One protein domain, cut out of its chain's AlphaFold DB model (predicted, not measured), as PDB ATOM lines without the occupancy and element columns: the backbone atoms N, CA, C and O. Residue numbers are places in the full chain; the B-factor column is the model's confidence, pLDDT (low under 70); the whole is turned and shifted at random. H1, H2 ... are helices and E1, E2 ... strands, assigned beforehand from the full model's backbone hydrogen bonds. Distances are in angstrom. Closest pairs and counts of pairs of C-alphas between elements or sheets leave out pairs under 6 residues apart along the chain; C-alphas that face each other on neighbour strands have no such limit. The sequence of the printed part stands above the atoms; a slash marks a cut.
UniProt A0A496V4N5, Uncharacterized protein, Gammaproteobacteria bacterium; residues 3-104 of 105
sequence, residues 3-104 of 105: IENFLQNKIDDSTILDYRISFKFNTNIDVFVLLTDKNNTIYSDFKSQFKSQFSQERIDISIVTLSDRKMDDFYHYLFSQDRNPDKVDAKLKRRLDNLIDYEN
ATOM      1  N   ILE A   3     168.365 173.386 175.626       83.00
ATOM      2  CA  ILE A   3     167.739 172.283 174.871       83.00
ATOM      3  C   ILE A   3     168.550 170.982 174.995       83.00
ATOM      4  O   ILE A   3     167.994 169.919 175.256       83.00
ATOM      5  N   GLU A   4     169.873 171.073 174.843       83.56
ATOM      6  CA  GLU A   4     170.805 169.941 174.975       83.56
ATOM      7  C   GLU A   4     170.713 169.323 176.380       83.56
ATOM      8  O   GLU A   4     170.613 168.108 176.514       83.56
ATOM      9  N   ASN A   5     170.654 170.160 177.422       85.31
ATOM     10  CA  ASN A   5     170.530 169.700 178.807       85.31
ATOM     11  C   ASN A   5     169.193 168.984 179.062       85.31
ATOM     12  O   ASN A   5     169.174 167.948 179.722       85.31
ATOM     13  N   PHE A   6     168.080 169.503 178.529       89.25
ATOM     14  CA  PHE A   6     166.783 168.824 178.616       89.25
ATOM     15  C   PHE A   6     166.833 167.435 177.973       89.25
ATOM     16  O   PHE A   6     166.431 166.453 178.593       89.25
ATOM     17  N   LEU A   7     167.347 167.349 176.743       88.06
ATOM     18  CA  LEU A   7     167.395 166.092 175.999       88.06
ATOM     19  C   LEU A   7     168.353 165.084 176.642       88.06
ATOM     20  O   LEU A   7     168.037 163.900 176.672       88.06
ATOM     21  N   GLN A   8     169.474 165.540 177.208       84.31
ATOM     22  CA  GLN A   8     170.404 164.671 177.929       84.31
ATOM     23  C   GLN A   8     169.759 164.054 179.177       84.31
ATOM     24  O   GLN A   8     169.856 162.847 179.367       84.31
ATOM     25  N   ASN A   9     169.023 164.840 179.971       85.06
ATOM     26  CA  ASN A   9     168.301 164.308 181.133       85.06
ATOM     27  C   ASN A   9     167.293 163.215 180.732       85.06
ATOM     28  O   ASN A   9     167.102 162.246 181.462       85.06
ATOM     29  N   LYS A  10     166.670 163.365 179.557       85.19
ATOM     30  CA  LYS A  10     165.727 162.394 178.986       85.19
ATOM     31  C   LYS A  10     166.403 161.175 178.336       85.19
ATOM     32  O   LYS A  10     165.738 160.187 178.041       85.19
ATOM     33  N   ILE A  11     167.705 161.232 178.057       81.12
ATOM     34  CA  ILE A  11     168.503 160.035 177.745       81.12
ATOM     35  C   ILE A  11     168.818 159.296 179.046       81.12
ATOM     36  O   ILE A  11     168.664 158.079 179.116       81.12
ATOM     37  N   ASP A  12     169.222 160.029 180.084       75.56
ATOM     38  CA  ASP A  12     169.632 159.450 181.365       75.56
ATOM     39  C   ASP A  12     168.460 158.743 182.082       75.56
ATOM     40  O   ASP A  12     168.662 157.719 182.735       75.56
ATOM     41  N   ASP A  13     167.221 159.220 181.900       83.94
ATOM     42  CA  ASP A  13     165.994 158.553 182.374       83.94
ATOM     43  C   ASP A  13     165.478 157.432 181.442       83.94
ATOM     44  O   ASP A  13     164.425 156.843 181.693       83.94
ATOM     45  N   SER A  14     166.239 157.096 180.392       79.00
ATOM     46  CA  SER A  14     165.931 156.075 179.377       79.00
ATOM     47  C   SER A  14     164.674 156.335 178.536       79.00
ATOM     48  O   SER A  14     164.196 155.424 177.854       79.00
ATOM     49  N   THR A  15     164.136 157.558 178.534       83.06
ATOM     50  CA  THR A  15     162.979 157.893 177.691       83.06
ATOM     51  C   THR A  15     163.379 158.066 176.224       83.06
ATOM     52  O   THR A  15     162.641 157.649 175.333       83.06
ATOM     53  N   ILE A  16     164.540 158.675 175.963       87.19
ATOM     54  CA  ILE A  16     165.085 158.950 174.627       87.19
ATOM     55  C   ILE A  16     166.248 158.004 174.322       87.19
ATOM     56  O   ILE A  16     167.120 157.786 175.158       87.19
ATOM     57  N   LEU A  17     166.298 157.483 173.093       87.06
ATOM     58  CA  LEU A  17     167.419 156.666 172.618       87.06
ATOM     59  C   LEU A  17     168.565 157.517 172.064       87.06
ATOM     60  O   LEU A  17     169.733 157.173 172.228       87.06
ATOM     61  N   ASP A  18     168.235 158.586 171.339       88.44
ATOM     62  CA  ASP A  18     169.205 159.499 170.736       88.44
ATOM     63  C   ASP A  18     168.530 160.823 170.345       88.44
ATOM     64  O   ASP A  18     167.311 160.872 170.182       88.44
ATOM     65  N   TYR A  19     169.298 161.889 170.129       88.81
ATOM     66  CA  TYR A  19     168.767 163.143 169.588       88.81
ATOM     67  C   TYR A  19     169.756 163.852 168.656       88.81
ATOM     68  O   TYR A  19     170.972 163.671 168.738       88.81
ATOM     69  N   ARG A  20     169.239 164.691 167.755       86.50
ATOM     70  CA  ARG A  20     170.027 165.582 166.896       86.50
ATOM     71  C   ARG A  20     169.451 166.984 166.937       86.50
ATOM     72  O   ARG A  20     168.240 167.150 166.878       86.50
ATOM     73  N   ILE A  21     170.333 167.972 167.018       84.69
ATOM     74  CA  ILE A  21     169.979 169.388 166.956       84.69
ATOM     75  C   ILE A  21     170.675 169.973 165.730       84.69
ATOM     76  O   ILE A  21     171.884 169.809 165.570       84.69
ATOM     77  N   SER A  22     169.922 170.644 164.864       80.06
ATOM     78  CA  SER A  22     170.450 171.341 163.692       80.06
ATOM     79  C   SER A  22     170.051 172.809 163.721       80.06
ATOM     80  O   SER A  22     168.888 173.142 163.934       80.06
ATOM     81  N   PHE A  23     171.021 173.685 163.471       76.62
ATOM     82  CA  PHE A  23     170.808 175.126 163.377       76.62
ATOM     83  C   PHE A  23     170.696 175.527 161.911       76.62
ATOM     84  O   PHE A  23     171.618 175.301 161.126       76.62
ATOM     85  N   LYS A  24     169.573 176.135 161.532       70.19
ATOM     86  CA  LYS A  24     169.405 176.758 160.215       70.19
ATOM     87  C   LYS A  24     169.867 178.214 160.273       70.19
ATOM     88  O   LYS A  24     169.725 178.878 161.297       70.19
ATOM     89  N   PHE A  25     170.338 178.735 159.139       59.03
ATOM     90  CA  PHE A  25     170.848 180.109 158.981       59.03
ATOM     91  C   PHE A  25     169.885 181.228 159.441       59.03
ATOM     92  O   PHE A  25     170.332 182.345 159.677       59.03
ATOM     93  N   ASN A  26     168.595 180.933 159.631       60.62
ATOM     94  CA  ASN A  26     167.566 181.887 160.061       60.62
ATOM     95  C   ASN A  26     167.129 181.682 161.524       60.62
ATOM     96  O   ASN A  26     165.946 181.829 161.806       60.62
ATOM     97  N   THR A  27     168.036 181.246 162.407       64.31
ATOM     98  CA  THR A  27     167.786 180.950 163.840       64.31
ATOM     99  C   THR A  27     166.707 179.896 164.129       64.31
ATOM    100  O   THR A  27     166.326 179.699 165.280       64.31
ATOM    101  N   ASN A  28     166.246 179.166 163.110       71.94
ATOM    102  CA  ASN A  28     165.374 178.012 163.308       71.94
ATOM    103  C   ASN A  28     166.214 176.826 163.787       71.94
ATOM    104  O   ASN A  28     167.265 176.528 163.210       71.94
ATOM    105  N   ILE A  29     165.726 176.144 164.814       81.12
ATOM    106  CA  ILE A  29     166.396 174.994 165.415       81.12
ATOM    107  C   ILE A  29     165.534 173.771 165.133       81.12
ATOM    108  O   ILE A  29     164.417 173.678 165.632       81.12
ATOM    109  N   ASP A  30     166.052 172.818 164.367       83.56
ATOM    110  CA  ASP A  30     165.395 171.522 164.218       83.56
ATOM    111  C   ASP A  30     165.936 170.570 165.287       83.56
ATOM    112  O   ASP A  30     167.148 170.371 165.407       83.56
ATOM    113  N   VAL A  31     165.039 169.953 166.045       87.81
ATOM    114  CA  VAL A  31     165.358 168.941 167.051       87.81
ATOM    115  C   VAL A  31     164.730 167.622 166.626       87.81
ATOM    116  O   VAL A  31     163.513 167.484 166.596       87.81
ATOM    117  N   PHE A  32     165.546 166.618 166.334       88.88
ATOM    118  CA  PHE A  32     165.083 165.263 166.052       88.88
ATOM    119  C   PHE A  32     165.334 164.388 167.270       88.88
ATOM    120  O   PHE A  32     166.460 164.319 167.757       88.88
ATOM    121  N   VAL A  33     164.307 163.694 167.745       91.12
ATOM    122  CA  VAL A  33     164.395 162.799 168.902       91.12
ATOM    123  C   VAL A  33     164.068 161.382 168.462       91.12
ATOM    124  O   VAL A  33     162.996 161.148 167.913       91.12
ATOM    125  N   LEU A  34     164.974 160.443 168.726       90.75
ATOM    126  CA  LEU A  34     164.781 159.024 168.463       90.75
ATOM    127  C   LEU A  34     164.217 158.319 169.700       90.75
ATOM    128  O   LEU A  34     164.837 158.323 170.763       90.75
ATOM    129  N   LEU A  35     163.078 157.655 169.529       91.19
ATOM    130  CA  LEU A  35     162.402 156.850 170.544       91.19
ATOM    131  C   LEU A  35     162.236 155.400 170.072       91.19
ATOM    132  O   LEU A  35     162.294 155.107 168.874       91.19
ATOM    133  N   THR A  36     161.979 154.490 171.010       87.19
ATOM    134  CA  THR A  36     161.591 153.109 170.680       87.19
ATOM    135  C   THR A  36     160.246 153.092 169.950       87.19
ATOM    136  O   THR A  36     160.163 152.580 168.837       87.19
ATOM    137  N   ASP A  37     159.244 153.752 170.538       84.62
ATOM    138  CA  ASP A  37     157.869 153.848 170.046       84.62
ATOM    139  C   ASP A  37     157.375 155.299 170.074       84.62
ATOM    140  O   ASP A  37     157.961 156.161 170.737       84.62
ATOM    141  N   LYS A  38     156.279 155.588 169.359       80.38
ATOM    142  CA  LYS A  38     155.684 156.933 169.355       80.38
ATOM    143  C   LYS A  38     155.184 157.285 170.755       80.38
ATOM    144  O   LYS A  38     154.145 156.797 171.190       80.38
ATOM    145  N   ASN A  39     155.901 158.183 171.424       78.25
ATOM    146  CA  ASN A  39     155.499 158.776 172.689       78.25
ATOM    147  C   ASN A  39     155.459 160.306 172.550       78.25
ATOM    148  O   ASN A  39     156.487 160.966 172.406       78.25
ATOM    149  N   ASN A  40     154.251 160.871 172.610       74.06
ATOM    150  CA  ASN A  40     154.043 162.313 172.477       74.06
ATOM    151  C   ASN A  40     154.360 163.101 173.759       74.06
ATOM    152  O   ASN A  40     154.384 164.330 173.707       74.06
ATOM    153  N   THR A  41     154.634 162.438 174.886       86.75
ATOM    154  CA  THR A  41     154.961 163.115 176.149       86.75
ATOM    155  C   THR A  41     156.229 163.959 176.026       86.75
ATOM    156  O   THR A  41     156.280 165.070 176.542       86.75
ATOM    157  N   ILE A  42     157.224 163.502 175.257       86.56
ATOM    158  CA  ILE A  42     158.437 164.295 175.003       86.56
ATOM    159  C   ILE A  42     158.104 165.602 174.283       86.56
ATOM    160  O   ILE A  42     158.599 166.657 174.667       86.56
ATOM    161  N   TYR A  43     157.232 165.548 173.274       87.75
ATOM    162  CA  TYR A  43     156.799 166.743 172.555       87.75
ATOM    163  C   TYR A  43     156.091 167.730 173.494       87.75
ATOM    164  O   TYR A  43     156.375 168.928 173.462       87.75
ATOM    165  N   SER A  44     155.186 167.242 174.352       88.31
ATOM    166  CA  SER A  44     154.471 168.102 175.300       88.31
ATOM    167  C   SER A  44     155.386 168.706 176.362       88.31
ATOM    168  O   SER A  44     155.278 169.903 176.626       88.31
ATOM    169  N   ASP A  45     156.304 167.918 176.926       90.06
ATOM    170  CA  ASP A  45     157.277 168.374 177.924       90.06
ATOM    171  C   ASP A  45     158.171 169.467 177.332       90.06
ATOM    172  O   ASP A  45     158.309 170.552 177.904       90.06
ATOM    173  N   PHE A  46     158.702 169.214 176.133       88.25
ATOM    174  CA  PHE A  46     159.557 170.148 175.411       88.25
ATOM    175  C   PHE A  46     158.816 171.461 175.118       88.25
ATOM    176  O   PHE A  46     159.315 172.551 175.403       88.25
ATOM    177  N   LYS A  47     157.583 171.373 174.603       86.06
ATOM    178  CA  LYS A  47     156.747 172.546 174.309       86.06
ATOM    179  C   LYS A  47     156.393 173.348 175.560       86.06
ATOM    180  O   LYS A  47     156.297 174.572 175.488       86.06
ATOM    181  N   SER A  48     156.185 172.677 176.691       88.06
ATOM    182  CA  SER A  48     155.912 173.333 177.971       88.06
ATOM    183  C   SER A  48     157.134 174.097 178.479       88.06
ATOM    184  O   SER A  48     157.009 175.257 178.868       88.06
ATOM    185  N   GLN A  49     158.314 173.475 178.437       87.50
ATOM    186  CA  GLN A  49     159.550 174.057 178.959       87.50
ATOM    187  C   GLN A  49     160.065 175.225 178.113       87.50
ATOM    188  O   GLN A  49     160.478 176.244 178.659       87.50
ATOM    189  N   PHE A  50     159.993 175.108 176.788       86.00
ATOM    190  CA  PHE A  50     160.574 176.085 175.861       86.00
ATOM    191  C   PHE A  50     159.522 176.980 175.194       86.00
ATOM    192  O   PHE A  50     159.759 177.568 174.142       86.00
ATOM    193  N   LYS A  51     158.336 177.107 175.803       79.06
ATOM    194  CA  LYS A  51     157.165 177.807 175.243       79.06
ATOM    195  C   LYS A  51     157.470 179.221 174.722       79.06
ATOM    196  O   LYS A  51     156.940 179.620 173.685       79.06
ATOM    197  N   SER A  52     158.306 179.980 175.432       72.38
ATOM    198  CA  SER A  52     158.739 181.324 175.019       72.38
ATOM    199  C   SER A  52     159.628 181.292 173.777       72.38
ATOM    200  O   SER A  52     159.441 182.111 172.881       72.38
ATOM    201  N   GLN A  53     160.528 180.311 173.688       69.62
ATOM    202  CA  GLN A  53     161.438 180.134 172.561       69.62
ATOM    203  C   GLN A  53     160.655 179.746 171.311       69.62
ATOM    204  O   GLN A  53     160.812 180.435 170.324       69.62
ATOM    205  N   PHE A  54     159.671 178.835 171.377       65.62
ATOM    206  CA  PHE A  54     158.752 178.556 170.249       65.62
ATOM    207  C   PHE A  54     158.038 179.796 169.679       65.62
ATOM    208  O   PHE A  54     157.559 179.774 168.546       65.62
ATOM    209  N   SER A  55     157.906 180.858 170.478       59.81
ATOM    210  CA  SER A  55     157.227 182.094 170.086       59.81
ATOM    211  C   SER A  55     158.165 183.100 169.397       59.81
ATOM    212  O   SER A  55     157.678 184.009 168.726       59.81
ATOM    213  N   GLN A  56     159.486 182.969 169.578       57.84
ATOM    214  CA  GLN A  56     160.510 183.940 169.153       57.84
ATOM    215  C   GLN A  56     161.576 183.328 168.221       57.84
ATOM    216  O   GLN A  56     161.990 183.974 167.262       57.84
ATOM    217  N   GLU A  57     161.959 182.075 168.456       58.94
ATOM    218  CA  GLU A  57     162.831 181.217 167.648       58.94
ATOM    219  C   GLU A  57     161.992 180.034 167.134       58.94
ATOM    220  O   GLU A  57     161.294 179.371 167.903       58.94
ATOM    221  N   ARG A  58     161.989 179.743 165.826       74.38
ATOM    222  CA  ARG A  58     161.200 178.600 165.326       74.38
ATOM    223  C   ARG A  58     161.954 177.311 165.635       74.38
ATOM    224  O   ARG A  58     162.742 176.832 164.822       74.38
ATOM    225  N   ILE A  59     161.762 176.806 166.848       79.50
ATOM    226  CA  ILE A  59     162.210 175.474 167.232       79.50
ATOM    227  C   ILE A  59     161.168 174.480 166.726       79.50
ATOM    228  O   ILE A  59     160.004 174.560 167.111       79.50
ATOM    229  N   ASP A  60     161.583 173.536 165.891       84.06
ATOM    230  CA  ASP A  60     160.740 172.456 165.391       84.06
ATOM    231  C   ASP A  60     161.254 171.129 165.947       84.06
ATOM    232  O   ASP A  60     162.380 170.718 165.675       84.06
ATOM    233  N   ILE A  61     160.427 170.442 166.735       86.69
ATOM    234  CA  ILE A  61     160.762 169.126 167.285       86.69
ATOM    235  C   ILE A  61     160.045 168.017 166.507       86.69
ATOM    236  O   ILE A  61     158.821 168.011 166.372       86.69
ATOM    237  N   SER A  62     160.825 167.054 166.022       88.94
ATOM    238  CA  SER A  62     160.372 165.872 165.293       88.94
ATOM    239  C   SER A  62     160.652 164.613 166.108       88.94
ATOM    240  O   SER A  62     161.801 164.316 166.436       88.94
ATOM    241  N   ILE A  63     159.598 163.857 166.416       91.50
ATOM    242  CA  ILE A  63     159.707 162.556 167.080       91.50
ATOM    243  C   ILE A  63     159.837 161.468 166.014       91.50
ATOM    244  O   ILE A  63     158.949 161.301 165.182       91.50
ATOM    245  N   VAL A  64     160.939 160.729 166.067       90.25
ATOM    246  CA  VAL A  64     161.307 159.652 165.146       90.25
ATOM    247  C   VAL A  64     161.333 158.347 165.932       90.25
ATOM    248  O   VAL A  64     161.911 158.279 167.015       90.25
ATOM    249  N   THR A  65     160.722 157.289 165.413       92.19
ATOM    250  CA  THR A  65     160.809 155.951 166.017       92.19
ATOM    251  C   THR A  65     161.895 155.099 165.371       92.19
ATOM    252  O   THR A  65     162.385 155.391 164.277       92.19
ATOM    253  N   LEU A  66     162.241 153.974 166.001       87.62
ATOM    254  CA  LEU A  66     163.102 152.965 165.375       87.62
ATOM    255  C   LEU A  66     162.524 152.415 164.064       87.62
ATOM    256  O   LEU A  66     163.298 152.011 163.195       87.62
ATOM    257  N   SER A  67     161.195 152.389 163.917       88.69
ATOM    258  CA  SER A  67     160.542 152.010 162.661       88.69
ATOM    259  C   SER A  67     160.764 153.076 161.591       88.69
ATOM    260  O   SER A  67     161.211 152.742 160.497       88.69
ATOM    261  N   ASP A  68     160.547 154.351 161.922       87.31
ATOM    262  CA  ASP A  68     160.765 155.468 160.994       87.31
ATOM    263  C   ASP A  68     162.228 155.495 160.514       87.31
ATOM    264  O   ASP A  68     162.494 155.549 159.318       87.31
ATOM    265  N   ARG A  69     163.187 155.301 161.432       82.81
ATOM    266  CA  ARG A  69     164.628 155.193 161.125       82.81
ATOM    267  C   ARG A  69     164.977 154.050 160.161       82.81
ATOM    268  O   ARG A  69     166.027 154.088 159.528       82.81
ATOM    269  N   LYS A  70     164.181 152.977 160.111       82.81
ATOM    270  CA  LYS A  70     164.413 151.842 159.198       82.81
ATOM    271  C   LYS A  70     163.812 152.073 157.816       82.81
ATOM    272  O   LYS A  70     164.295 151.474 156.863       82.81
ATOM    273  N   MET A  71     162.742 152.859 157.732       86.25
ATOM    274  CA  MET A  71     161.974 153.049 156.501       86.25
ATOM    275  C   MET A  71     162.361 154.317 155.738       86.25
ATOM    276  O   MET A  71     162.066 154.410 154.551       86.25
ATOM    277  N   ASP A  72     163.009 155.272 156.401       86.62
ATOM    278  CA  ASP A  72     163.394 156.558 155.831       86.62
ATOM    279  C   ASP A  72     164.926 156.702 155.801       86.62
ATOM    280  O   ASP A  72     165.590 156.663 156.842       86.62
ATOM    281  N   ASP A  73     165.490 156.871 154.601       80.75
ATOM    282  CA  ASP A  73     166.938 156.991 154.388       80.75
ATOM    283  C   ASP A  73     167.543 158.225 155.069       80.75
ATOM    284  O   ASP A  73     168.691 158.178 155.524       80.75
ATOM    285  N   PHE A  74     166.786 159.319 155.178       83.12
ATOM    286  CA  PHE A  74     167.230 160.527 155.864       83.12
ATOM    287  C   PHE A  74     167.326 160.283 157.373       83.12
ATOM    288  O   PHE A  74     168.365 160.570 157.970       83.12
ATOM    289  N   TYR A  75     166.311 159.677 157.999       82.81
ATOM    290  CA  TYR A  75     166.386 159.326 159.423       82.81
ATOM    291  C   TYR A  75     167.405 158.221 159.703       82.81
ATOM    292  O   TYR A  75     168.072 158.244 160.743       82.81
ATOM    293  N   HIS A  76     167.569 157.278 158.775       82.25
ATOM    294  CA  HIS A  76     168.628 156.283 158.848       82.25
ATOM    295  C   HIS A  76     170.005 156.947 158.875       82.25
ATOM    296  O   HIS A  76     170.802 156.664 159.768       82.25
ATOM    297  N   TYR A  77     170.271 157.866 157.946       82.56
ATOM    298  CA  TYR A  77     171.505 158.649 157.909       82.56
ATOM    299  C   TYR A  77     171.708 159.471 159.193       82.56
ATOM    300  O   TYR A  77     172.788 159.452 159.778       82.56
ATOM    301  N   LEU A  78     170.657 160.135 159.675       81.31
ATOM    302  CA  LEU A  78     170.709 161.029 160.831       81.31
ATOM    303  C   LEU A  78     171.098 160.313 162.143       81.31
ATOM    304  O   LEU A  78     171.811 160.879 162.982       81.31
ATOM    305  N   PHE A  79     170.651 159.064 162.317       81.44
ATOM    306  CA  PHE A  79     170.807 158.293 163.559       81.44
ATOM    307  C   PHE A  79     171.694 157.039 163.448       81.44
ATOM    308  O   PHE A  79     171.876 156.338 164.450       81.44
ATOM    309  N   SER A  80     172.255 156.732 162.277       74.88
ATOM    310  CA  SER A  80     173.224 155.640 162.108       74.88
ATOM    311  C   SER A  80     174.612 156.069 162.590       74.88
ATOM    312  O   SER A  80     175.121 157.105 162.169       74.88
ATOM    313  N   GLN A  81     175.237 155.269 163.462       62.97
ATOM    314  CA  GLN A  81     176.624 155.512 163.892       62.97
ATOM    315  C   GLN A  81     177.617 155.278 162.745       62.97
ATOM    316  O   GLN A  81     178.631 155.959 162.651       62.97
ATOM    317  N   ASP A  82     177.282 154.361 161.837       58.53
ATOM    318  CA  ASP A  82     178.143 153.920 160.738       58.53
ATOM    319  C   ASP A  82     178.187 154.952 159.598       58.53
ATOM    320  O   ASP A  82     179.161 155.028 158.852       58.53
ATOM    321  N   ARG A  83     177.112 155.739 159.444       54.94
ATOM    322  CA  ARG A  83     176.971 156.770 158.396       54.94
ATOM    323  C   ARG A  83     177.137 158.199 158.910       54.94
ATOM    324  O   ARG A  83     177.228 159.119 158.100       54.94
ATOM    325  N   ASN A  84     177.190 158.379 160.228       54.59
ATOM    326  CA  ASN A  84     177.431 159.661 160.875       54.59
ATOM    327  C   ASN A  84     178.450 159.485 162.024       54.59
ATOM    328  O   ASN A  84     178.067 159.445 163.199       54.59
ATOM    329  N   PRO A  85     179.749 159.337 161.688       49.97
ATOM    330  CA  PRO A  85     180.813 159.076 162.661       49.97
ATOM    331  C   PRO A  85     181.076 160.262 163.603       49.97
ATOM    332  O   PRO A  85     181.735 160.088 164.625       49.97
ATOM    333  N   ASP A  86     180.502 161.442 163.326       48.47
ATOM    334  CA  ASP A  86     180.545 162.624 164.202       48.47
ATOM    335  C   ASP A  86     179.743 162.454 165.499       48.47
ATOM    336  O   ASP A  86     179.715 163.352 166.343       48.47
ATOM    337  N   LYS A  87     179.198 161.257 165.732       49.66
ATOM    338  CA  LYS A  87     178.864 160.733 167.058       49.66
ATOM    339  C   LYS A  87     180.108 160.463 167.922       49.66
ATOM    340  O   LYS A  87     180.109 159.567 168.763       49.66
ATOM    341  N   VAL A  88     181.164 161.255 167.739       43.53
ATOM    342  CA  VAL A  88     182.155 161.499 168.777       43.53
ATOM    343  C   VAL A  88     181.342 161.955 169.978       43.53
ATOM    344  O   VAL A  88     180.699 163.002 169.916       43.53
ATOM    345  N   ASP A  89     181.303 161.114 171.014       47.44
ATOM    346  CA  ASP A  89     180.746 161.412 172.333       47.44
ATOM    347  C   ASP A  89     180.888 162.920 172.576       47.44
ATOM    348  O   ASP A  89     181.999 163.442 172.494       47.44
ATOM    349  N   ALA A  90     179.791 163.667 172.727       45.28
ATOM    350  CA  ALA A  90     179.851 165.133 172.711       45.28
ATOM    351  C   ALA A  90     180.834 165.678 173.773       45.28
ATOM    352  O   ALA A  90     181.397 166.766 173.617       45.28
ATOM    353  N   LYS A  91     181.113 164.882 174.820       47.53
ATOM    354  CA  LYS A  91     182.212 165.098 175.772       47.53
ATOM    355  C   LYS A  91     183.602 164.934 175.149       47.53
ATOM    356  O   LYS A  91     184.477 165.747 175.420       47.53
ATOM    357  N   LEU A  92     183.826 163.901 174.344       41.53
ATOM    358  CA  LEU A  92     185.064 163.657 173.606       41.53
ATOM    359  C   LEU A  92     185.290 164.705 172.503       41.53
ATOM    360  O   LEU A  92     186.411 165.183 172.376       41.53
ATOM    361  N   LYS A  93     184.242 165.149 171.789       44.56
ATOM    362  CA  LYS A  93     184.355 166.208 170.769       44.56
ATOM    363  C   LYS A  93     184.748 167.545 171.394       44.56
ATOM    364  O   LYS A  93     185.757 168.113 171.003       44.56
ATOM    365  N   ARG A  94     184.062 167.971 172.468       44.09
ATOM    366  CA  ARG A  94     184.454 169.165 173.247       44.09
ATOM    367  C   ARG A  94     185.882 169.072 173.800       44.09
ATOM    368  O   ARG A  94     186.562 170.086 173.878       44.09
ATOM    369  N   ARG A  95     186.348 167.881 174.205       44.22
ATOM    370  CA  ARG A  95     187.740 167.687 174.661       44.22
ATOM    371  C   ARG A  95     188.749 167.813 173.520       44.22
ATOM    372  O   ARG A  95     189.809 168.375 173.757       44.22
ATOM    373  N   LEU A  96     188.432 167.299 172.334       47.25
ATOM    374  CA  LEU A  96     189.291 167.384 171.150       47.25
ATOM    375  C   LEU A  96     189.351 168.810 170.593       47.25
ATOM    376  O   LEU A  96     190.448 169.304 170.361       47.25
ATOM    377  N   ASP A  97     188.209 169.487 170.479       45.72
ATOM    378  CA  ASP A  97     188.144 170.886 170.034       45.72
ATOM    379  C   ASP A  97     188.966 171.791 170.979       45.72
ATOM    380  O   ASP A  97     189.809 172.562 170.528       45.72
ATOM    381  N   ASN A  98     188.843 171.603 172.302       48.78
ATOM    382  CA  ASN A  98     189.638 172.343 173.293       48.78
ATOM    383  C   ASN A  98     191.143 171.999 173.288       48.78
ATOM    384  O   ASN A  98     191.948 172.804 173.750       48.78
ATOM    385  N   LEU A  99     191.533 170.799 172.843       43.69
ATOM    386  CA  LEU A  99     192.942 170.395 172.730       43.69
ATOM    387  C   LEU A  99     193.606 171.036 171.506       43.69
ATOM    388  O   LEU A  99     194.735 171.507 171.606       43.69
ATOM    389  N   ILE A 100     192.889 171.105 170.384       44.75
ATOM    390  CA  ILE A 100     193.362 171.729 169.140       44.75
ATOM    391  C   ILE A 100     193.581 173.238 169.328       44.75
ATOM    392  O   ILE A 100     194.550 173.790 168.804       44.75
ATOM    393  N   ASP A 101     192.738 173.903 170.120       41.16
ATOM    394  CA  ASP A 101     192.912 175.324 170.445       41.16
ATOM    395  C   ASP A 101     194.115 175.590 171.374       41.16
ATOM    396  O   ASP A 101     194.685 176.679 171.341       41.16
ATOM    397  N   TYR A 102     194.543 174.608 172.181       38.25
ATOM    398  CA  TYR A 102     195.670 174.761 173.114       38.25
ATOM    399  C   TYR A 102     197.041 174.547 172.453       38.25
ATOM    400  O   TYR A 102     198.025 175.124 172.901       38.25
ATOM    401  N   GLU A 103     197.124 173.735 171.394       40.62
ATOM    402  CA  GLU A 103     198.371 173.521 170.634       40.62
ATOM    403  C   GLU A 103     198.680 174.655 169.637       40.62
ATOM    404  O   GLU A 103     199.788 174.723 169.109       40.62
ATOM    405  N   ASN A 104     197.721 175.556 169.391       44.53
ATOM    406  CA  ASN A 104     197.870 176.720 168.510       44.53
ATOM    407  C   ASN A 104     198.139 178.047 169.265       44.53
ATOM    408  O   ASN A 104     198.042 179.119 168.659       44.53
TER     409      ASN A 104
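What this domain is: This is residues 3 to 104 of the 105 residues of an uncharacterized protein of Gammaproteobacteria bacterium (UniProt A0A496V4N5). A small three-stranded sheet, E1, E2 and E3, has two helices, H1 and H2, over one face, each running along the strands; two short helices, H4 and H5, make a corner at the end of the sheet where E2 and E3 finish. The last helix, H6, is an arm that sticks out, with residues 89 to 95 and 97 to 104 standing free of the body. The printed part has 102 residues with six named helices and three named strands, in the order H1 E1 E2 H2 H3 E3 H4 H5 H6; the sheet runs E1, E2, E3 and is mixed, and the class is mixed, helices and strands. The whole is only just compact, close to loose, with a radius of gyration of the C-alphas of 15.1 A, and spans 45 by 34 by 29 A.

How they stand to each other: Start at the sheet's inner strand E2, residues 29 to 35. On one side, E1, residues 18 to 23, is its antiparallel neighbour in a hairpin; look for N 20 and O 32, 2.8 A apart. On the other side, E3, residues 59 to 65, is parallel to E2, with N 33 and O 62 at 2.9 A. H1, residues 3 to 12, is on the sheet at a height of 9.6 A, over E1 and, only just, over E2, where 3 of its C-alphas fall; its closest C-alphas to E1 are those of Ile 11 and Asp 18, 7.1 A apart. On the same face, H2, residues 41 to 49, lies over E3, also at a height of 9.6 A, and the closest C-alphas are those of Tyr 43 and Ile 61, 7.0 A apart. H1 and H2 are near each other, with 8 pairs of C-alphas within 10 A, and the sheet with these helices on one face forms two layers. H3, residues 53 to 56, is not on the sheet; it is close to H2 but not clearly touching, with the closest C-alphas, of Lys 47 and Phe 54, 7.5 A apart. E2, H2, H3 and E3 form a strand-helix-strand unit, two parallel neighbour strands with helices between, and its crossover is right-handed. H4, residues 66 to 71, and H5, residues 73 to 79, only graze the sheet; they touch only at the corner, Arg 69 and His 76 having the closest C-alphas at 4.7 A, at a shallow tilt of 32 degrees, opposite ways. H6, residues 90 to 103, is apart from H5. Every O i to N i+4 pair is within hydrogen-bond range in H1, H2, H4 and H5, and 9 of 10 in H6; H3 is too short for such a pair.

Where its parts are: Find C-alpha 3 at (167.739, 172.283, 174.871); from there H1 runs 14.5 A to C-alpha 12. E1, residues 18 to 23, covers 17.3 A, E2, residues 29 to 35, 19.3 A, and E3, residues 59 to 65, 19.6 A, beginning at C-alpha 59 at (162.210, 175.474, 167.232). H2, residues 41 to 49, measures 12.2 A, and the short H3, H4 and H5 measure 5.2 A, 8.9 A and 10.0 A. H6 runs 20.4 A to C-alpha 103 at (198.371, 173.521, 170.634).

The domain as a whole: The two C-alphas farthest apart, of Lys 38 and Asn 104, are 46.6 A apart. The printed part has no cut; the link from H5 to H6, 10 residues, is short, and the other links are tight. Look at the B-factor column: the mean pLDDT of the printed part is 73.7, and residues 25 to 27, 53 to 57 and 81 to 104 are under 70.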